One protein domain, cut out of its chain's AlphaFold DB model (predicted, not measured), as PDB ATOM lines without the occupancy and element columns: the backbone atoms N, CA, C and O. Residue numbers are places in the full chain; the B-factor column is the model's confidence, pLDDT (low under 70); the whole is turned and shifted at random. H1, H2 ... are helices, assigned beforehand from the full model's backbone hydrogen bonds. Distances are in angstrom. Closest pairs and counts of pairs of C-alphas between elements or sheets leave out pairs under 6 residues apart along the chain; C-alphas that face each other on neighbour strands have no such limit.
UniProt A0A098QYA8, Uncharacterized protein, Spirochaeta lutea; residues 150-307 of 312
ATOM      1  N   SER A 150     168.510 163.274  33.957       94.00
ATOM      2  CA  SER A 150     168.522 161.856  33.590       94.00
ATOM      3  C   SER A 150     167.192 161.446  32.925       94.00
ATOM      4  O   SER A 150     166.139 162.012  33.239       94.00
ATOM      5  N   PRO A 151     167.180 160.455  32.012       93.25
ATOM      6  CA  PRO A 151     165.941 160.001  31.379       93.25
ATOM      7  C   PRO A 151     164.847 159.592  32.374       93.25
ATOM      8  O   PRO A 151     163.667 159.805  32.101       93.25
ATOM      9  N   ASP A 152     165.221 159.020  33.520       92.44
ATOM     10  CA  ASP A 152     164.266 158.607  34.551       92.44
ATOM     11  C   ASP A 152     163.768 159.800  35.372       92.44
ATOM     12  O   ASP A 152     162.565 159.895  35.619       92.44
ATOM     13  N   SER A 153     164.641 160.766  35.681       93.50
ATOM     14  CA  SER A 153     164.246 162.043  36.294       93.50
ATOM     15  C   SER A 153     163.265 162.802  35.397       93.50
ATOM     16  O   SER A 153     162.215 163.203  35.876       93.50
ATOM     17  N   ARG A 154     163.514 162.901  34.081       94.81
ATOM     18  CA  ARG A 154     162.584 163.545  33.127       94.81
ATOM     19  C   ARG A 154     161.206 162.900  33.122       94.81
ATOM     20  O   ARG A 154     160.190 163.589  33.146       94.81
ATOM     21  N   ARG A 155     161.161 161.566  33.080       94.56
ATOM     22  CA  ARG A 155     159.901 160.807  33.118       94.56
ATOM     23  C   ARG A 155     159.157 161.047  34.429       94.56
ATOM     24  O   ARG A 155     157.943 161.225  34.407       94.56
ATOM     25  N   MET A 156     159.885 161.087  35.542       93.75
ATOM     26  CA  MET A 156     159.328 161.402  36.852       93.75
ATOM     27  C   MET A 156     158.770 162.830  36.894       93.75
ATOM     28  O   MET A 156     157.624 163.011  37.290       93.75
ATOM     29  N   THR A 157     159.503 163.823  36.383       95.38
ATOM     30  CA  THR A 157     159.035 165.213  36.242       95.38
ATOM     31  C   THR A 157     157.745 165.299  35.426       95.38
ATOM     32  O   THR A 157     156.791 165.937  35.863       95.38
ATOM     33  N   LEU A 158     157.647 164.596  34.291       96.25
ATOM     34  CA  LEU A 158     156.407 164.548  33.503       96.25
ATOM     35  C   LEU A 158     155.230 163.953  34.288       96.25
ATOM     36  O   LEU A 158     154.105 164.441  34.168       96.25
ATOM     37  N   LEU A 159     155.471 162.913  35.092       94.88
ATOM     38  CA  LEU A 159     154.443 162.320  35.946       94.88
ATOM     39  C   LEU A 159     153.974 163.302  37.023       94.88
ATOM     40  O   LEU A 159     152.772 163.476  37.197       94.88
ATOM     41  N   ILE A 160     154.909 163.964  37.707       95.12
ATOM     42  CA  ILE A 160     154.625 164.961  38.749       95.12
ATOM     43  C   ILE A 160     153.779 166.090  38.182       95.12
ATOM     44  O   ILE A 160     152.719 166.392  38.719       95.12
ATOM     45  N   LEU A 161     154.205 166.672  37.061       96.56
ATOM     46  CA  LEU A 161     153.484 167.770  36.424       96.56
ATOM     47  C   LEU A 161     152.091 167.336  35.964       96.56
ATOM     48  O   LEU A 161     151.127 168.088  36.107       96.56
ATOM     49  N   ARG A 162     151.941 166.092  35.497       95.75
ATOM     50  CA  ARG A 162     150.627 165.526  35.173       95.75
ATOM     51  C   ARG A 162     149.734 165.351  36.406       95.75
ATOM     52  O   ARG A 162     148.520 165.467  36.275       95.75
ATOM     53  N   LEU A 163     150.312 165.080  37.575       95.44
ATOM     54  CA  LEU A 163     149.609 164.885  38.851       95.44
ATOM     55  C   LEU A 163     149.554 166.146  39.732       95.44
ATOM     56  O   LEU A 163     149.046 166.088  40.850       95.44
ATOM     57  N   SER A 164     150.047 167.278  39.236       94.94
ATOM     58  CA  SER A 164     150.244 168.543  39.964       94.94
ATOM     59  C   SER A 164     149.012 169.059  40.718       94.94
ATOM     60  O   SER A 164     149.137 169.736  41.739       94.94
ATOM     61  N   THR A 165     147.809 168.710  40.265       93.19
ATOM     62  CA  THR A 165     146.540 169.094  40.897       93.19
ATOM     63  C   THR A 165     146.253 168.365  42.214       93.19
ATOM     64  O   THR A 165     145.478 168.882  43.025       93.19
ATOM     65  N   TRP A 166     146.872 167.206  42.457       93.81
ATOM     66  CA  TRP A 166     146.700 166.412  43.685       93.81
ATOM     67  C   TRP A 166     147.908 166.429  44.615       93.81
ATOM     68  O   TRP A 166     147.819 165.924  45.732       93.81
ATOM     69  N   LEU A 167     149.036 166.971  44.168       94.06
ATOM     70  CA  LEU A 167     150.230 167.068  44.997       94.06
ATOM     71  C   LEU A 167     150.133 168.294  45.900       94.06
ATOM     72  O   LEU A 167     149.633 169.334  45.476       94.06
ATOM     73  N   ASN A 168     150.615 168.168  47.134       95.25
ATOM     74  CA  ASN A 168     150.830 169.293  48.036       95.25
ATOM     75  C   ASN A 168     152.279 169.788  47.931       95.25
ATOM     76  O   ASN A 168     153.162 169.072  47.450       95.25
ATOM     77  N   ASP A 169     152.521 171.000  48.412       95.44
ATOM     78  CA  ASP A 169     153.807 171.680  48.249       95.44
ATOM     79  C   ASP A 169     154.982 170.929  48.908       95.44
ATOM     80  O   ASP A 169     155.985 170.718  48.227       95.44
ATOM     81  N   PRO A 170     154.845 170.333  50.116       95.19
ATOM     82  CA  PRO A 170     155.913 169.513  50.693       95.19
ATOM     83  C   PRO A 170     156.274 168.285  49.854       95.19
ATOM     84  O   PRO A 170     157.405 167.806  49.897       95.19
ATOM     85  N   THR A 171     155.316 167.721  49.113       93.81
ATOM     86  CA  THR A 171     155.606 166.601  48.213       93.81
ATOM     87  C   THR A 171     156.369 167.090  46.984       93.81
ATOM     88  O   THR A 171     157.288 166.407  46.535       93.81
ATOM     89  N   ILE A 172     156.030 168.275  46.468       95.69
ATOM     90  CA  ILE A 172     156.725 168.920  45.346       95.69
ATOM     91  C   ILE A 172     158.187 169.212  45.714       95.69
ATOM     92  O   ILE A 172     159.076 168.867  44.936       95.69
ATOM     93  N   ASP A 173     158.459 169.711  46.921       95.69
ATOM     94  CA  ASP A 173     159.830 169.961  47.399       95.69
ATOM     95  C   ASP A 173     160.677 168.681  47.431       95.69
ATOM     96  O   ASP A 173     161.800 168.639  46.924       95.69
ATOM     97  N   ARG A 174     160.115 167.584  47.958       93.44
ATOM     98  CA  ARG A 174     160.798 166.275  47.966       93.44
ATOM     99  C   ARG A 174     161.073 165.773  46.551       93.44
ATOM    100  O   ARG A 174     162.088 165.125  46.296       93.44
ATOM    101  N   PHE A 175     160.157 166.030  45.622       93.81
ATOM    102  CA  PHE A 175     160.356 165.677  44.225       93.81
ATOM    103  C   PHE A 175     161.481 166.490  43.587       93.81
ATOM    104  O   PHE A 175     162.270 165.915  42.832       93.81
ATOM    105  N   ALA A 176     161.580 167.782  43.898       95.38
ATOM    106  CA  ALA A 176     162.677 168.627  43.442       95.38
ATOM    107  C   ALA A 176     164.029 168.077  43.936       95.38
ATOM    108  O   ALA A 176     164.909 167.821  43.114       95.38
ATOM    109  N   GLU A 177     164.136 167.728  45.228       94.56
ATOM    110  CA  GLU A 177     165.333 167.099  45.822       94.56
ATOM    111  C   GLU A 177     165.729 165.805  45.086       94.56
ATOM    112  O   GLU A 177     166.885 165.614  44.710       94.56
ATOM    113  N   ILE A 178     164.768 164.908  44.840       92.81
ATOM    114  CA  ILE A 178     165.036 163.600  44.218       92.81
ATOM    115  C   ILE A 178     165.379 163.713  42.732       92.81
ATOM    116  O   ILE A 178     166.174 162.919  42.223       92.81
ATOM    117  N   THR A 179     164.751 164.646  42.019       92.00
ATOM    118  CA  THR A 179     164.989 164.826  40.580       92.00
ATOM    119  C   THR A 179     166.216 165.686  40.294       92.00
ATOM    120  O   THR A 179     166.753 165.574  39.193       92.00
ATOM    121  N   GLY A 180     166.690 166.457  41.279       93.75
ATOM    122  CA  GLY A 180     167.786 167.415  41.137       93.75
ATOM    123  C   GLY A 180     167.347 168.745  40.519       93.75
ATOM    124  O   GLY A 180     168.183 169.462  39.979       93.75
ATOM    125  N   LEU A 181     166.047 169.047  40.548       94.94
ATOM    126  CA  LEU A 181     165.486 170.301  40.047       94.94
ATOM    127  C   LEU A 181     165.479 171.372  41.140       94.94
ATOM    128  O   LEU A 181     165.392 171.055  42.325       94.94
ATOM    129  N   SER A 182     165.503 172.643  40.732       95.56
ATOM    130  CA  SER A 182     165.183 173.750  41.638       95.56
ATOM    131  C   SER A 182     163.729 173.606  42.124       95.56
ATOM    132  O   SER A 182     162.826 173.427  41.293       95.56
ATOM    133  N   PRO A 183     163.475 173.672  43.445       96.31
ATOM    134  CA  PRO A 183     162.119 173.701  43.986       96.31
ATOM    135  C   PRO A 183     161.295 174.853  43.408       96.31
ATOM    136  O   PRO A 183     160.149 174.650  43.016       96.31
ATOM    137  N   GLU A 184     161.896 176.036  43.279       96.69
ATOM    138  CA  GLU A 184     161.254 177.242  42.749       96.69
ATOM    139  C   GLU A 184     160.771 177.024  41.313       96.69
ATOM    140  O   GLU A 184     159.622 177.326  40.988       96.69
ATOM    141  N   TRP A 185     161.623 176.424  40.473       95.19
ATOM    142  CA  TRP A 185     161.266 176.082  39.100       95.19
ATOM    143  C   TRP A 185     160.085 175.106  39.049       95.19
ATOM    144  O   TRP A 185     159.152 175.289  38.264       95.19
ATOM    145  N   LEU A 186     160.094 174.067  39.891       96.12
ATOM    146  CA  LEU A 186     159.044 173.050  39.875       96.12
ATOM    147  C   LEU A 186     157.701 173.607  40.371       96.12
ATOM    148  O   LEU A 186     156.670 173.299  39.765       96.12
ATOM    149  N   HIS A 187     157.713 174.446  41.410       97.06
ATOM    150  CA  HIS A 187     156.525 175.157  41.896       97.06
ATOM    151  C   HIS A 187     155.939 176.073  40.829       97.06
ATOM    152  O   HIS A 187     154.749 175.967  40.545       97.06
ATOM    153  N   GLU A 188     156.770 176.866  40.143       96.25
ATOM    154  CA  GLU A 188     156.319 177.724  39.039       96.25
ATOM    155  C   GLU A 188     155.548 176.914  37.983       96.25
ATOM    156  O   GLU A 188     154.447 177.287  37.567       96.25
ATOM    157  N   LYS A 189     156.084 175.758  37.561       96.12
ATOM    158  CA  LYS A 189     155.422 174.913  36.550       96.12
ATOM    159  C   LYS A 189     154.150 174.258  37.075       96.12
ATOM    160  O   LYS A 189     153.180 174.130  36.325       96.12
ATOM    161  N   VAL A 190     154.137 173.844  38.338       96.94
ATOM    162  CA  VAL A 190     152.939 173.302  38.985       96.94
ATOM    163  C   VAL A 190     151.841 174.360  39.072       96.94
ATOM    164  O   VAL A 190     150.691 174.051  38.752       96.94
ATOM    165  N   ASP A 191     152.174 175.594  39.433       96.31
ATOM    166  CA  ASP A 191     151.206 176.678  39.578       96.31
ATOM    167  C   ASP A 191     150.590 177.080  38.240       96.31
ATOM    168  O   ASP A 191     149.369 177.229  38.157       96.31
ATOM    169  N   LEU A 192     151.384 177.123  37.164       95.44
ATOM    170  CA  LEU A 192     150.865 177.308  35.803       95.44
ATOM    171  C   LEU A 192     149.833 176.231  35.433       95.44
ATOM    172  O   LEU A 192     148.784 176.534  34.864       95.44
ATOM    173  N   ILE A 193     150.095 174.967  35.786       96.19
ATOM    174  CA  ILE A 193     149.168 173.863  35.507       96.19
ATOM    175  C   ILE A 193     147.921 173.929  36.391       96.19
ATOM    176  O   ILE A 193     146.808 173.690  35.913       96.19
ATOM    177  N   ARG A 194     148.079 174.250  37.677       95.88
ATOM    178  CA  ARG A 194     146.959 174.395  38.615       95.88
ATOM    179  C   ARG A 194     146.041 175.544  38.200       95.88
ATOM    180  O   ARG A 194     144.827 175.360  38.256       95.88
ATOM    181  N   ALA A 195     146.599 176.671  37.756       94.44
ATOM    182  CA  ALA A 195     145.845 177.817  37.259       94.44
ATOM    183  C   ALA A 195     145.032 177.457  36.006       94.44
ATOM    184  O   ALA A 195     143.825 177.687  35.973       94.44
ATOM    185  N   GLU A 196     145.659 176.796  35.028       93.56
ATOM    186  CA  GLU A 196     144.999 176.331  33.798       93.56
ATOM    187  C   GLU A 196     143.842 175.350  34.074       93.56
ATOM    188  O   GLU A 196     142.831 175.348  33.374       93.56
ATOM    189  N   LEU A 197     143.967 174.504  35.100       94.94
ATOM    190  CA  LEU A 197     142.959 173.495  35.446       94.94
ATOM    191  C   LEU A 197     141.960 173.961  36.517       94.94
ATOM    192  O   LEU A 197     141.091 173.180  36.914       94.94
ATOM    193  N   ALA A 198     142.057 175.198  37.009       93.69
ATOM    194  CA  ALA A 198     141.259 175.670  38.139       93.69
ATOM    195  C   ALA A 198     139.745 175.635  37.849       93.69
ATOM    196  O   ALA A 198     138.973 175.121  38.664       93.69
ATOM    197  N   GLU A 199     139.321 176.114  36.674       91.44
ATOM    198  CA  GLU A 199     137.908 176.126  36.268       91.44
ATOM    199  C   GLU A 199     137.356 174.700  36.104       91.44
ATOM    200  O   GLU A 199     136.298 174.368  36.647       91.44
ATOM    201  N   ASP A 200     138.100 173.830  35.412       92.81
ATOM    202  CA  ASP A 200     137.721 172.430  35.209       92.81
ATOM    203  C   ASP A 200     137.585 171.697  36.557       92.81
ATOM    204  O   ASP A 200     136.618 170.967  36.781       92.81
ATOM    205  N   ARG A 201     138.493 171.944  37.512       93.75
ATOM    206  CA  ARG A 201     138.408 171.375  38.867       93.75
ATOM    207  C   ARG A 201     137.203 171.885  39.643       93.75
ATOM    208  O   ARG A 201     136.506 171.078  40.258       93.75
ATOM    209  N   ALA A 202     136.933 173.189  39.606       91.69
ATOM    210  CA  ALA A 202     135.759 173.763  40.259       91.69
ATOM    211  C   ALA A 202     134.464 173.172  39.679       91.69
ATOM    212  O   ALA A 202     133.541 172.821  40.418       91.69
ATOM    213  N   ARG A 203     134.414 172.984  38.355       93.81
ATOM    214  CA  ARG A 203     133.303 172.309  37.675       93.81
ATOM    215  C   ARG A 203     133.174 170.848  38.101       93.81
ATOM    216  O   ARG A 203     132.061 170.403  38.379       93.81
ATOM    217  N   TYR A 204     134.277 170.104  38.167       95.25
ATOM    218  CA  TYR A 204     134.266 168.714  38.624       95.25
ATOM    219  C   TYR A 204     133.769 168.592  40.066       95.25
ATOM    220  O   TYR A 204     132.933 167.733  40.333       95.25
ATOM    221  N   ALA A 205     134.231 169.462  40.970       92.44
ATOM    222  CA  ALA A 205     133.801 169.479  42.367       92.44
ATOM    223  C   ALA A 205     132.276 169.642  42.473       92.44
ATOM    224  O   ALA A 205     131.612 168.777  43.037       92.44
ATOM    225  N   LYS A 206     131.703 170.640  41.782       93.00
ATOM    226  CA  LYS A 206     130.242 170.839  41.720       93.00
ATOM    227  C   LYS A 206     129.496 169.602  41.203       93.00
ATOM    228  O   LYS A 206     128.458 169.223  41.743       93.00
ATOM    229  N   LEU A 207     130.005 168.960  40.145       92.75
ATOM    230  CA  LEU A 207     129.404 167.734  39.605       92.75
ATOM    231  C   LEU A 207     129.516 166.551  40.584       92.75
ATOM    232  O   LEU A 207     128.583 165.753  40.678       92.75
ATOM    233  N   SER A 208     130.628 166.444  41.311       93.06
ATOM    234  CA  SER A 208     130.868 165.425  42.335       93.06
ATOM    235  C   SER A 208     129.940 165.592  43.539       93.06
ATOM    236  O   SER A 208     129.373 164.605  44.009       93.06
ATOM    237  N   ASP A 209     129.714 166.821  44.000       87.50
ATOM    238  CA  ASP A 209     128.776 167.119  45.089       87.50
ATOM    239  C   ASP A 209     127.354 166.716  44.691       87.50
ATOM    240  O   ASP A 209     126.685 165.949  45.388       87.50
ATOM    241  N   ARG A 210     126.942 167.096  43.476       87.44
ATOM    242  CA  ARG A 210     125.648 166.694  42.911       87.44
ATOM    243  C   ARG A 210     125.521 165.178  42.740       87.44
ATOM    244  O   ARG A 210     124.437 164.620  42.918       87.44
ATOM    245  N   SER A 211     126.611 164.497  42.388       91.69
ATOM    246  CA  SER A 211     126.658 163.032  42.321       91.69
ATOM    247  C   SER A 211     126.433 162.411  43.705       91.69
ATOM    248  O   SER A 211     125.607 161.506  43.844       91.69
ATOM    249  N   SER A 212     127.094 162.938  44.740       83.19
ATOM    250  CA  SER A 212     126.933 162.495  46.131       83.19
ATOM    251  C   SER A 212     125.492 162.648  46.626       83.19
ATOM    252  O   SER A 212     124.941 161.706  47.198       83.19
ATOM    253  N   GLU A 213     124.841 163.776  46.330       80.00
ATOM    254  CA  GLU A 213     123.421 164.005  46.643       80.00
ATOM    255  C   GLU A 213     122.508 162.943  46.009       80.00
ATOM    256  O   GLU A 213     121.625 162.385  46.665       80.00
ATOM    257  N   LEU A 214     122.726 162.620  44.730       83.31
ATOM    258  CA  LEU A 214     121.927 161.608  44.039       83.31
ATOM    259  C   LEU A 214     122.213 160.187  44.537       83.31
ATOM    260  O   LEU A 214     121.293 159.369  44.596       83.31
ATOM    261  N   HIS A 215     123.457 159.880  44.906       86.25
ATOM    262  CA  HIS A 215     123.797 158.613  45.551       86.25
ATOM    263  C   HIS A 215     123.078 158.461  46.893       86.25
ATOM    264  O   HIS A 215     122.522 157.395  47.167       86.25
ATOM    265  N   PHE A 216     123.024 159.531  47.688       77.69
ATOM    266  CA  PHE A 216     122.278 159.554  48.939       77.69
ATOM    267  C   PHE A 216     120.774 159.355  48.713       77.69
ATOM    268  O   PHE A 216     120.169 158.494  49.352       77.69
ATOM    269  N   LEU A 217     120.176 160.056  47.744       76.75
ATOM    270  CA  LEU A 217     118.769 159.862  47.381       76.75
ATOM    271  C   LEU A 217     118.486 158.422  46.922       76.75
ATOM    272  O   LEU A 217     117.487 157.826  47.321       76.75
ATOM    273  N   ARG A 218     119.379 157.831  46.117       84.56
ATOM    274  CA  ARG A 218     119.263 156.429  45.690       84.56
ATOM    275  C   ARG A 218     119.271 155.485  46.890       84.56
ATOM    276  O   ARG A 218     118.450 154.576  46.953       84.56
ATOM    277  N   TYR A 219     120.179 155.709  47.836       77.81
ATOM    278  CA  TYR A 219     120.260 154.927  49.065       77.81
ATOM    279  C   TYR A 219     118.980 155.052  49.907       77.81
ATOM    280  O   TYR A 219     118.443 154.040  50.350       77.81
ATOM    281  N   GLN A 220     118.430 156.262  50.059       74.19
ATOM    282  CA  GLN A 220     117.159 156.474  50.762       74.19
ATOM    283  C   GLN A 220     116.010 155.676  50.134       74.19
ATOM    284  O   GLN A 220     115.283 154.990  50.851       74.19
ATOM    285  N   LEU A 221     115.877 155.716  48.804       77.56
ATOM    286  CA  LEU A 221     114.852 154.956  48.083       77.56
ATOM    287  C   LEU A 221     115.003 153.438  48.294       77.56
ATOM    288  O   LEU A 221     114.003 152.744  48.477       77.56
ATOM    289  N   GLN A 222     116.238 152.928  48.340       79.81
ATOM    290  CA  GLN A 222     116.519 151.521  48.653       79.81
ATOM    291  C   GLN A 222     116.151 151.162  50.101       79.81
ATOM    292  O   GLN A 222     115.561 150.115  50.358       79.81
ATOM    293  N   CYS A 223     116.443 152.033  51.069       72.31
ATOM    294  CA  CYS A 223     116.031 151.809  52.454       72.31
ATOM    295  C   CYS A 223     114.507 151.796  52.606       72.31
ATOM    296  O   CYS A 223     113.963 150.943  53.310       72.31
ATOM    297  N   GLU A 224     113.809 152.718  51.939       69.44
ATOM    298  CA  GLU A 224     112.348 152.720  51.895       69.44
ATOM    299  C   GLU A 224     111.819 151.396  51.331       69.44
ATOM    300  O   GLU A 224     110.895 150.817  51.900       69.44
ATOM    301  N   GLU A 225     112.419 150.865  50.264       71.31
ATOM    302  CA  GLU A 225     112.062 149.560  49.702       71.31
ATOM    303  C   GLU A 225     112.149 148.436  50.745       71.31
ATOM    304  O   GLU A 225     111.156 147.737  50.965       71.31
ATOM    305  N   CYS A 226     113.268 148.328  51.465       70.56
ATOM    306  CA  CYS A 226     113.438 147.330  52.523       70.56
ATOM    307  C   CYS A 226     112.401 147.483  53.648       70.56
ATOM    308  O   CYS A 226     111.802 146.500  54.091       70.56
ATOM    309  N   ILE A 227     112.144 148.718  54.096       63.16
ATOM    310  CA  ILE A 227     111.143 148.998  55.137       63.16
ATOM    311  C   ILE A 227     109.761 148.582  54.650       63.16
ATOM    312  O   ILE A 227     109.006 147.931  55.368       63.16
ATOM    313  N   HIS A 228     109.413 148.943  53.425       64.06
ATOM    314  CA  HIS A 228     108.111 148.632  52.881       64.06
ATOM    315  C   HIS A 228     107.923 147.128  52.689       64.06
ATOM    316  O   HIS A 228     106.854 146.642  53.057       64.06
ATOM    317  N   ALA A 229     108.925 146.401  52.195       66.12
ATOM    318  CA  ALA A 229     108.890 144.941  52.112       66.12
ATOM    319  C   ALA A 229     108.628 144.309  53.491       66.12
ATOM    320  O   ALA A 229     107.767 143.444  53.621       66.12
ATOM    321  N   SER A 230     109.262 144.831  54.548       63.44
ATOM    322  CA  SER A 230     109.071 144.334  55.920       63.44
ATOM    323  C   SER A 230     107.672 144.580  56.517       63.44
ATOM    324  O   SER A 230     107.310 143.945  57.503       63.44
ATOM    325  N   LEU A 231     106.881 145.496  55.938       61.81
ATOM    326  CA  LEU A 231     105.559 145.905  56.442       61.81
ATOM    327  C   LEU A 231     104.378 145.293  55.676       61.81
ATOM    328  O   LEU A 231     103.236 145.605  56.000       61.81
ATOM    329  N   GLY A 232     104.625 144.492  54.635       63.81
ATOM    330  CA  GLY A 232     103.572 143.749  53.931       63.81
ATOM    331  C   GLY A 232     102.464 144.591  53.281       63.81
ATOM    332  O   GLY A 232     101.373 144.078  53.065       63.81
ATOM    333  N   LEU A 233     102.683 145.882  52.981       59.31
ATOM    334  CA  LEU A 233     101.632 146.676  52.313       59.31
ATOM    335  C   LEU A 233     101.394 146.150  50.862       59.31
ATOM    336  O   LEU A 233     102.180 145.336  50.368       59.31
ATOM    337  N   SER A 234     100.414 146.689  50.122       58.41
ATOM    338  CA  SER A 234     100.119 146.336  48.707       58.41
ATOM    339  C   SER A 234     101.286 146.576  47.722       58.41
ATOM    340  O   SER A 234     101.827 147.684  47.618       58.41
ATOM    341  N   GLU A 235     101.694 145.517  47.021       61.38
ATOM    342  CA  GLU A 235     102.902 145.422  46.187       61.38
ATOM    343  C   GLU A 235     102.823 146.241  44.882       61.38
ATOM    344  O   GLU A 235     103.813 146.835  44.451       61.38
ATOM    345  N   GLU A 236     101.631 146.375  44.299       57.00
ATOM    346  CA  GLU A 236     101.429 146.947  42.960       57.00
ATOM    347  C   GLU A 236     101.627 148.469  42.904       57.00
ATOM    348  O   GLU A 236     102.384 148.964  42.065       57.00
ATOM    349  N   TYR A 237     101.046 149.227  43.844       52.59
ATOM    350  CA  TYR A 237     101.220 150.689  43.885       52.59
ATOM    351  C   TYR A 237     102.663 151.089  44.247       52.59
ATOM    352  O   TYR A 237     103.178 152.109  43.784       52.59
ATOM    353  N   ARG A 238     103.358 150.260  45.043       58.78
ATOM    354  CA  ARG A 238     104.761 150.504  45.418       58.78
ATOM    355  C   ARG A 238     105.725 150.261  44.271       58.78
ATOM    356  O   ARG A 238     106.694 151.004  44.146       58.78
ATOM    357  N   LYS A 239     105.475 149.239  43.457       61.38
ATOM    358  CA  LYS A 239     106.383 148.835  42.385       61.38
ATOM    359  C   LYS A 239     106.452 149.888  41.280       61.38
ATOM    360  O   LYS A 239     107.546 150.227  40.849       61.38
ATOM    361  N   TYR A 240     105.320 150.463  40.868       57.50
ATOM    362  CA  TYR A 240     105.281 151.354  39.703       57.50
ATOM    363  C   TYR A 240     105.870 152.752  39.970       57.50
ATOM    364  O   TYR A 240     106.840 153.150  39.330       57.50
ATOM    365  N   SER A 241     105.355 153.479  40.970       58.81
ATOM    366  CA  SER A 241     105.811 154.850  41.277       58.81
ATOM    367  C   SER A 241     107.286 154.907  41.719       58.81
ATOM    368  O   SER A 241     108.004 155.873  41.439       58.81
ATOM    369  N   ARG A 242     107.787 153.845  42.361       67.31
ATOM    370  CA  ARG A 242     109.165 153.803  42.879       67.31
ATOM    371  C   ARG A 242     110.176 153.274  41.895       67.31
ATOM    372  O   ARG A 242     111.283 153.798  41.871       67.31
ATOM    373  N   LYS A 243     109.808 152.293  41.066       74.50
ATOM    374  CA  LYS A 243     110.661 151.890  39.947       74.50
ATOM    375  C   LYS A 243     110.892 153.087  39.025       74.50
ATOM    376  O   LYS A 243     112.042 153.387  38.734       74.50
ATOM    377  N   ALA A 244     109.840 153.857  38.733       72.06
ATOM    378  CA  ALA A 244     109.961 155.121  38.008       72.06
ATOM    379  C   ALA A 244     110.893 156.120  38.725       72.06
ATOM    380  O   ALA A 244     111.779 156.702  38.103       72.06
ATOM    381  N   SER A 245     110.773 156.280  40.049       78.44
ATOM    382  CA  SER A 245     111.656 157.169  40.827       78.44
ATOM    383  C   SER A 245     113.129 156.721  40.808       78.44
ATOM    384  O   SER A 245     114.028 157.541  40.623       78.44
ATOM    385  N   MET A 246     113.394 155.419  40.950       84.75
ATOM    386  CA  MET A 246     114.740 154.834  40.899       84.75
ATOM    387  C   MET A 246     115.359 154.915  39.503       84.75
ATOM    388  O   MET A 246     116.547 155.221  39.380       84.75
ATOM    389  N   GLU A 247     114.573 154.685  38.451       88.12
ATOM    390  CA  GLU A 247     114.995 154.849  37.058       88.12
ATOM    391  C   GLU A 247     115.370 156.308  36.771       88.12
ATOM    392  O   GLU A 247     116.432 156.566  36.203       88.12
ATOM    393  N   VAL A 248     114.581 157.276  37.258       86.62
ATOM    394  CA  VAL A 248     114.893 158.709  37.139       86.62
ATOM    395  C   VAL A 248     116.213 159.053  37.834       86.62
ATOM    396  O   VAL A 248     117.070 159.701  37.227       86.62
ATOM    397  N   VAL A 249     116.415 158.621  39.085       85.19
ATOM    398  CA  VAL A 249     117.663 158.889  39.829       85.19
ATOM    399  C   VAL A 249     118.861 158.224  39.151       85.19
ATOM    400  O   VAL A 249     119.901 158.859  38.983       85.19
ATOM    401  N   THR A 250     118.707 156.983  38.693       91.12
ATOM    402  CA  THR A 250     119.763 156.247  37.985       91.12
ATOM    403  C   THR A 250     120.120 156.931  36.667       91.12
ATOM    404  O   THR A 250     121.293 157.182  36.407       91.12
ATOM    405  N   GLY A 251     119.127 157.342  35.874       91.81
ATOM    406  CA  GLY A 251     119.349 158.080  34.632       91.81
ATOM    407  C   GLY A 251     120.002 159.450  34.852       91.81
ATOM    408  O   GLY A 251     120.817 159.891  34.039       91.81
ATOM    409  N   ARG A 252     119.694 160.134  35.963       91.25
ATOM    410  CA  ARG A 252     120.381 161.375  36.367       91.25
ATOM    411  C   ARG A 252     121.840 161.113  36.757       91.25
ATOM    412  O   ARG A 252     122.715 161.821  36.264       91.25
ATOM    413  N   LEU A 253     122.111 160.077  37.554       93.12
ATOM    414  CA  LEU A 253     123.474 159.661  37.908       93.12
ATOM    415  C   LEU A 253     124.300 159.322  36.664       93.12
ATOM    416  O   LEU A 253     125.395 159.851  36.504       93.12
ATOM    417  N   SER A 254     123.765 158.527  35.735       94.25
ATOM    418  CA  SER A 254     124.470 158.181  34.494       94.25
ATOM    419  C   SER A 254     124.757 159.405  33.615       94.25
ATOM    420  O   SER A 254     125.795 159.468  32.957       94.25
ATOM    421  N   ARG A 255     123.866 160.408  33.596       93.25
ATOM    422  CA  ARG A 255     124.125 161.692  32.920       93.25
ATOM    423  C   ARG A 255     125.239 162.482  33.607       93.25
ATOM    424  O   ARG A 255     126.136 162.957  32.915       93.25
ATOM    425  N   LEU A 256     125.227 162.586  34.936       92.75
ATOM    426  CA  LEU A 256     126.303 163.248  35.684       92.75
ATOM    427  C   LEU A 256     127.646 162.551  35.495       92.75
ATOM    428  O   LEU A 256     128.627 163.228  35.222       92.75
ATOM    429  N   GLN A 257     127.691 161.222  35.559       93.44
ATOM    430  CA  GLN A 257     128.916 160.450  35.340       93.44
ATOM    431  C   GLN A 257     129.509 160.710  33.951       93.44
ATOM    432  O   GLN A 257     130.713 160.924  33.838       93.44
ATOM    433  N   ARG A 258     128.675 160.783  32.903       92.88
ATOM    434  CA  ARG A 258     129.126 161.182  31.558       92.88
ATOM    435  C   ARG A 258     129.676 162.609  31.530       92.88
ATOM    436  O   ARG A 258     130.724 162.836  30.936       92.88
ATOM    437  N   ARG A 259     129.014 163.560  32.202       91.25
ATOM    438  CA  ARG A 259     129.505 164.948  32.316       91.25
ATOM    439  C   ARG A 259     130.843 165.008  33.054       91.25
ATOM    440  O   ARG A 259     131.747 165.676  32.575       91.25
ATOM    441  N   MET A 260     130.982 164.288  34.169       93.69
ATOM    442  CA  MET A 260     132.216 164.202  34.957       93.69
ATOM    443  C   MET A 260     133.362 163.583  34.158       93.69
ATOM    444  O   MET A 260     134.477 164.089  34.220       93.69
ATOM    445  N   ALA A 261     133.090 162.532  33.378       91.31
ATOM    446  CA  ALA A 261     134.083 161.892  32.516       91.31
ATOM    447  C   ALA A 261     134.622 162.833  31.423       91.31
ATOM    448  O   ALA A 261     135.756 162.666  30.984       91.31
ATOM    449  N   GLY A 262     133.830 163.825  31.005       90.38
ATOM    450  CA  GLY A 262     134.245 164.857  30.055       90.38
ATOM    451  C   GLY A 262     135.014 166.030  30.672       90.38
ATOM    452  O   GLY A 262     135.445 166.913  29.936       90.38
ATOM    453  N   VAL A 263     135.175 166.089  32.000       92.94
ATOM    454  CA  VAL A 263     135.946 167.160  32.644       92.94
ATOM    455  C   VAL A 263     137.432 166.814  32.639       92.94
ATOM    456  O   VAL A 263     137.847 165.741  33.082       92.94
ATOM    457  N   ARG A 264     138.257 167.749  32.168       93.62
ATOM    458  CA  ARG A 264     139.710 167.597  32.127       93.62
ATOM    459  C   ARG A 264     140.302 167.805  33.525       93.62
ATOM    460  O   ARG A 264     140.371 168.920  34.021       93.62
ATOM    461  N   LEU A 265     140.765 166.726  34.153       93.94
ATOM    462  CA  LEU A 265     141.425 166.778  35.470       93.94
ATOM    463  C   LEU A 265     142.956 166.790  35.407       93.94
ATOM    464  O   LEU A 265     143.619 167.006  36.419       93.94
ATOM    465  N   PHE A 266     143.505 166.535  34.223       95.25
ATOM    466  CA  PHE A 266     144.934 166.417  33.974       95.25
ATOM    467  C   PHE A 266     145.320 167.343  32.818       95.25
ATOM    468  O   PHE A 266     144.534 167.486  31.875       95.25
ATOM    469  N   PRO A 267     146.532 167.916  32.822       95.81
ATOM    470  CA  PRO A 267     147.002 168.704  31.692       95.81
ATOM    471  C   PRO A 267     147.132 167.831  30.436       95.81
ATOM    472  O   PRO A 267     147.471 166.644  30.508       95.81
ATOM    473  N   SER A 268     146.878 168.421  29.266       94.75
ATOM    474  CA  SER A 268     147.111 167.739  27.990       94.75
ATOM    475  C   SER A 268     148.615 167.629  27.711       94.75
ATOM    476  O   SER A 268     149.411 168.435  28.193       94.75
ATOM    477  N   ASN A 269     149.028 166.658  26.890       95.81
ATOM    478  CA  ASN A 269     150.445 166.515  26.536       95.81
ATOM    479  C   ASN A 269     150.957 167.725  25.733       95.81
ATOM    480  O   ASN A 269     152.112 168.106  25.893       95.81
ATOM    481  N   LYS A 270     150.089 168.354  24.920       95.12
ATOM    482  CA  LYS A 270     150.381 169.622  24.223       95.12
ATOM    483  C   LYS A 270     150.657 170.733  25.238       95.12
ATOM    484  O   LYS A 270     151.666 171.409  25.124       95.12
ATOM    485  N   PHE A 271     149.817 170.858  26.264       94.12
ATOM    486  CA  PHE A 271     150.003 171.864  27.306       94.12
ATOM    487  C   PHE A 271     151.281 171.635  28.124       94.12
ATOM    488  O   PHE A 271     152.058 172.564  28.311       94.12
ATOM    489  N   LEU A 272     151.559 170.393  28.539       95.75
ATOM    490  CA  LEU A 272     152.813 170.055  29.226       95.75
ATOM    491  C   LEU A 272     154.047 170.392  28.379       95.75
ATOM    492  O   LEU A 272     155.031 170.901  28.906       95.75
ATOM    493  N   ALA A 273     153.989 170.120  27.074       94.81
ATOM    494  CA  ALA A 273     155.058 170.444  26.136       94.81
ATOM    495  C   ALA A 273     155.313 171.958  26.076       94.81
ATOM    496  O   ALA A 273     156.463 172.382  26.164       94.81
ATOM    497  N   THR A 274     154.245 172.762  26.025       93.12
ATOM    498  CA  THR A 274     154.319 174.227  26.087       93.12
ATOM    499  C   THR A 274     154.913 174.717  27.409       93.12
ATOM    500  O   THR A 274     155.867 175.488  27.385       93.12
ATOM    501  N   VAL A 275     154.411 174.234  28.552       93.44
ATOM    502  CA  VAL A 275     154.878 174.630  29.900       93.44
ATOM    503  C   VAL A 275     156.367 174.324  30.110       93.44
ATOM    504  O   VAL A 275     157.064 175.070  30.796       93.44
ATOM    505  N   LEU A 276     156.854 173.233  29.516       94.06
ATOM    506  CA  LEU A 276     158.248 172.796  29.611       94.06
ATOM    507  C   LEU A 276     159.157 173.356  28.506       94.06
ATOM    508  O   LEU A 276     160.373 173.203  28.592       94.06
ATOM    509  N   GLY A 277     158.597 173.953  27.451       92.94
ATOM    510  CA  GLY A 277     159.359 174.371  26.273       92.94
ATOM    511  C   GLY A 277     159.985 173.205  25.494       92.94
ATOM    512  O   GLY A 277     161.060 173.362  24.919       92.94
ATOM    513  N   ILE A 278     159.350 172.027  25.478       93.88
ATOM    514  CA  ILE A 278     159.851 170.826  24.782       93.88
ATOM    515  C   ILE A 278     158.889 170.364  23.677       93.88
ATOM    516  O   ILE A 278     157.704 170.686  23.720       93.88
ATOM    517  N   PRO A 279     159.336 169.559  22.694       94.62
ATOM    518  CA  PRO A 279     158.433 168.997  21.691       94.62
ATOM    519  C   PRO A 279     157.371 168.072  22.310       94.62
ATOM    520  O   PRO A 279     157.682 167.239  23.163       94.62
ATOM    521  N   LYS A 280     156.127 168.122  21.807       94.62
ATOM    522  CA  LYS A 280     155.031 167.220  22.235       94.62
ATOM    523  C   LYS A 280     155.431 165.740  22.176       94.62
ATOM    524  O   LYS A 280     155.164 164.996  23.114       94.62
ATOM    525  N   GLY A 281     156.154 165.331  21.130       95.31
ATOM    526  CA  GLY A 281     156.654 163.958  20.988       95.31
ATOM    527  C   GLY A 281     157.587 163.513  22.125       95.31
ATOM    528  O   GLY A 281     157.624 162.331  22.471       95.31
ATOM    529  N   SER A 282     158.303 164.444  22.766       95.38
ATOM    530  CA  SER A 282     159.123 164.158  23.951       95.38
ATOM    531  C   SER A 282     158.259 163.868  25.182       95.38
ATOM    532  O   SER A 282     158.575 162.958  25.946       95.38
ATOM    533  N   VAL A 283     157.137 164.577  25.346       96.75
ATOM    534  CA  VAL A 283     156.148 164.288  26.400       96.75
ATOM    535  C   VAL A 283     155.478 162.938  26.145       96.75
ATOM    536  O   VAL A 283     155.434 162.095  27.042       96.75
ATOM    537  N   ASP A 284     155.009 162.706  24.916       96.38
ATOM    538  CA  ASP A 284     154.317 161.472  24.527       96.38
ATOM    539  C   ASP A 284     155.207 160.241  24.741       96.38
ATOM    540  O   ASP A 284     154.790 159.269  25.373       96.38
ATOM    541  N   SER A 285     156.460 160.298  24.282       95.62
ATOM    542  CA  SER A 285     157.433 159.219  24.489       95.62
ATOM    543  C   SER A 285     157.788 159.039  25.966       95.62
ATOM    544  O   SER A 285     157.821 157.907  26.449       95.62
ATOM    545  N   GLY A 286     157.993 160.127  26.715       94.81
ATOM    546  CA  GLY A 286     158.261 160.078  28.152       94.81
ATOM    547  C   GLY A 286     157.161 159.350  28.929       94.81
ATOM    548  O   GLY A 286     157.449 158.409  29.674       94.81
ATOM    549  N   ILE A 287     155.900 159.716  28.690       94.31
ATOM    550  CA  ILE A 287     154.728 159.083  29.311       94.31
ATOM    551  C   ILE A 287     154.557 157.638  28.827       94.31
ATOM    552  O   ILE A 287     154.275 156.749  29.633       94.31
ATOM    553  N   TYR A 288     154.767 157.370  27.535       95.44
ATOM    554  CA  TYR A 288     154.712 156.017  26.979       95.44
ATOM    555  C   TYR A 288     155.707 155.076  27.671       95.44
ATOM    556  O   TYR A 288     155.330 153.980  28.096       95.44
ATOM    557  N   TYR A 289     156.964 155.502  27.834       93.88
ATOM    558  CA  TYR A 289     157.987 154.702  28.507       93.88
ATOM    559  C   TYR A 289     157.702 154.522  29.995       93.88
ATOM    560  O   TYR A 289     157.953 153.437  30.516       93.88
ATOM    561  N   LEU A 290     157.150 155.542  30.658       92.25
ATOM    562  CA  LEU A 290     156.730 155.437  32.054       92.25
ATOM    563  C   LEU A 290     155.611 154.403  32.223       92.25
ATOM    564  O   LEU A 290     155.670 153.583  33.133       92.25
ATOM    565  N   ARG A 291     154.634 154.376  31.305       92.06
ATOM    566  CA  ARG A 291     153.552 153.381  31.316       92.06
ATOM    567  C   ARG A 291     154.052 151.969  31.006       92.06
ATOM    568  O   ARG A 291     153.526 151.007  31.555       92.06
ATOM    569  N   ARG A 292     155.031 151.835  30.107       94.19
ATOM    570  CA  ARG A 292     155.569 150.533  29.684       94.19
ATOM    571  C   ARG A 292     156.537 149.925  30.701       94.19
ATOM    572  O   ARG A 292     156.581 148.708  30.810       94.19
ATOM    573  N   ASN A 293     157.308 150.751  31.407       92.19
ATOM    574  CA  ASN A 293     158.338 150.309  32.350       92.19
ATOM    575  C   ASN A 293     158.258 151.101  33.671       92.19
ATOM    576  O   ASN A 293     159.194 151.846  33.989       92.19
ATOM    577  N   PRO A 294     157.169 150.959  34.451       88.19
ATOM    578  CA  PRO A 294     157.008 151.697  35.705       88.19
ATOM    579  C   PRO A 294     158.125 151.371  36.708       88.19
ATOM    580  O   PRO A 294     158.556 152.249  37.456       88.19
ATOM    581  N   GLU A 295     158.668 150.148  36.643       90.25
ATOM    582  CA  GLU A 295     159.743 149.625  37.498       90.25
ATOM    583  C   GLU A 295     160.963 150.547  37.591       90.25
ATOM    584  O   GLU A 295     161.638 150.585  38.616       90.25
ATOM    585  N   ARG A 296     161.256 151.305  36.527       86.38
ATOM    586  CA  ARG A 296     162.415 152.209  36.473       86.38
ATOM    587  C   ARG A 296     162.246 153.448  37.343       86.38
ATOM    588  O   ARG A 296     163.226 153.988  37.839       86.38
ATOM    589  N   VAL A 297     161.005 153.879  37.548       86.19
ATOM    590  CA  VAL A 297     160.674 155.075  38.332       86.19
ATOM    591  C   VAL A 297     160.280 154.697  39.765       86.19
ATOM    592  O   VAL A 297     160.423 155.510  40.678       86.19
ATOM    593  N   LEU A 298     159.873 153.443  40.008       86.06
ATOM    594  CA  LEU A 298     159.518 152.940  41.342       86.06
ATOM    595  C   LEU A 298     160.574 153.204  42.433       86.06
ATOM    596  O   LEU A 298     160.165 153.559  43.537       86.06
ATOM    597  N   PRO A 299     161.898 153.083  42.201       88.62
ATOM    598  CA  PRO A 299     162.893 153.432  43.213       88.62
ATOM    599  C   PRO A 299     162.815 154.899  43.648       88.62
ATOM    600  O   PRO A 299     162.933 155.188  44.838       88.62
ATOM    601  N   LEU A 300     162.566 155.818  42.709       84.56
ATOM    602  CA  LEU A 300     162.383 157.243  42.999       84.56
ATOM    603  C   LEU A 300     161.072 157.478  43.754       84.56
ATOM    604  O   LEU A 300     161.058 158.202  44.745       84.56
ATOM    605  N   VAL A 301     159.995 156.795  43.348       85.25
ATOM    606  CA  VAL A 301     158.706 156.837  44.055       85.25
ATOM    607  C   VAL A 301     158.863 156.360  45.501       85.25
ATOM    608  O   VAL A 301     158.412 157.015  46.432       85.25
ATOM    609  N   ARG A 302     159.564 155.244  45.720       87.12
ATOM    610  CA  ARG A 302     159.818 154.698  47.061       87.12
ATOM    611  C   ARG A 302     160.620 155.659  47.932       87.12
ATOM    612  O   ARG A 302     160.305 155.784  49.110       87.12
ATOM    613  N   LYS A 303     161.618 156.356  47.378       85.81
ATOM    614  CA  LYS A 303     162.388 157.369  48.121       85.81
ATOM    615  C   LYS A 303     161.502 158.494  48.672       85.81
ATOM    616  O   LYS A 303     161.760 158.946  49.780       85.81
ATOM    617  N   LEU A 304     160.439 158.884  47.962       81.75
ATOM    618  CA  LEU A 304     159.495 159.912  48.433       81.75
ATOM    619  C   LEU A 304     158.684 159.471  49.649       81.75
ATOM    620  O   LEU A 304     158.456 160.268  50.556       81.75
ATOM    621  N   PHE A 305     158.235 158.213  49.646       81.69
ATOM    622  CA  PHE A 305     157.301 157.691  50.646       81.69
ATOM    623  C   PHE A 305     157.984 156.978  51.826       81.69
ATOM    624  O   PHE A 305     157.335 156.727  52.834       81.69
ATOM    625  N   ASN A 306     159.279 156.651  51.733       77.81
ATOM    626  CA  ASN A 306     159.980 155.871  52.762       77.81
ATOM    627  C   ASN A 306     160.744 156.697  53.815       77.81
ATOM    628  O   ASN A 306     161.288 156.099  54.741       77.81
ATOM    629  N   ARG A 307     160.807 158.036  53.726       60.28
ATOM    630  CA  ARG A 307     161.539 158.850  54.725       60.28
ATOM    631  C   ARG A 307     160.815 158.989  56.074       60.28
ATOM    632  O   ARG A 307     161.487 159.171  57.082       60.28
TER     633      ARG A 307
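Overview. This is residues 150 to 307 of the 312 residues of an uncharacterized protein of Spirochaeta lutea (UniProt A0A098QYA8). A long helical hairpin, H4 and H5, reaches as an arm from a small head of six shorter helices, H1, H2, H3, H6, H7 and H8. In the head H1 lies among H2, H3, H6 and H7, and H8 packs on H2. The printed part has 158 residues with eight named helices, H1 to H8 in chain order, and no named strand: class all helix. It is extended, with a radius of gyration of the C-alphas of 23.1 A and spans of 72 by 32 by 28 A.

Along the chain. H1, residues 151 to 163, begins at C-alpha 151 (165.941, 160.001, 31.379). H2 is residues 169 to 179 and H3 residues 183 to 196. H4, residues 198 to 230, is 48.3 A long; H5, residues 235 to 261, is 37.8 A. H6 is residues 269 to 276, H7 residues 280 to 292. H8, residues 298 to 305, ends at C-alpha 305 (157.301, 157.691, 50.646).

Arrangement. The helix packing is mostly crossed. The hub H1 touches H7 about perpendicular, at 84 degrees, with the closest C-alphas, Arg 155 and Gly 286, 5.3 A apart. H1 and H2 form a hairpin at 14 degrees; Ser 153 and Thr 179 have the closest C-alphas, 5.2 A. H1 only just touches H3 and H6, with 3 pairs of C-alphas within 8 A each. H2 touches H8, closest C-alphas Arg 174 and Leu 304, 6.5 A. H3 and H4 meet only through their link. H4 and H5 form a hairpin at a shallow tilt of 17 degrees, closest C-alphas Tyr 204 and Met 260, 6.2 A. Every O i to N i+4 pair is within hydrogen-bond range in H1, H2, H3, H4, H6, H7 and H8; in H5, 20 of 23 are.

Size, cuts and confidence. The C-alphas farthest apart, Ser 150 and Ser 234, are 71.8 A apart. Residues 230 to 237 stand free. The printed part has no cut, and no link is long. The pLDDT is under 70 at residues 224, 227 to 242 and 307.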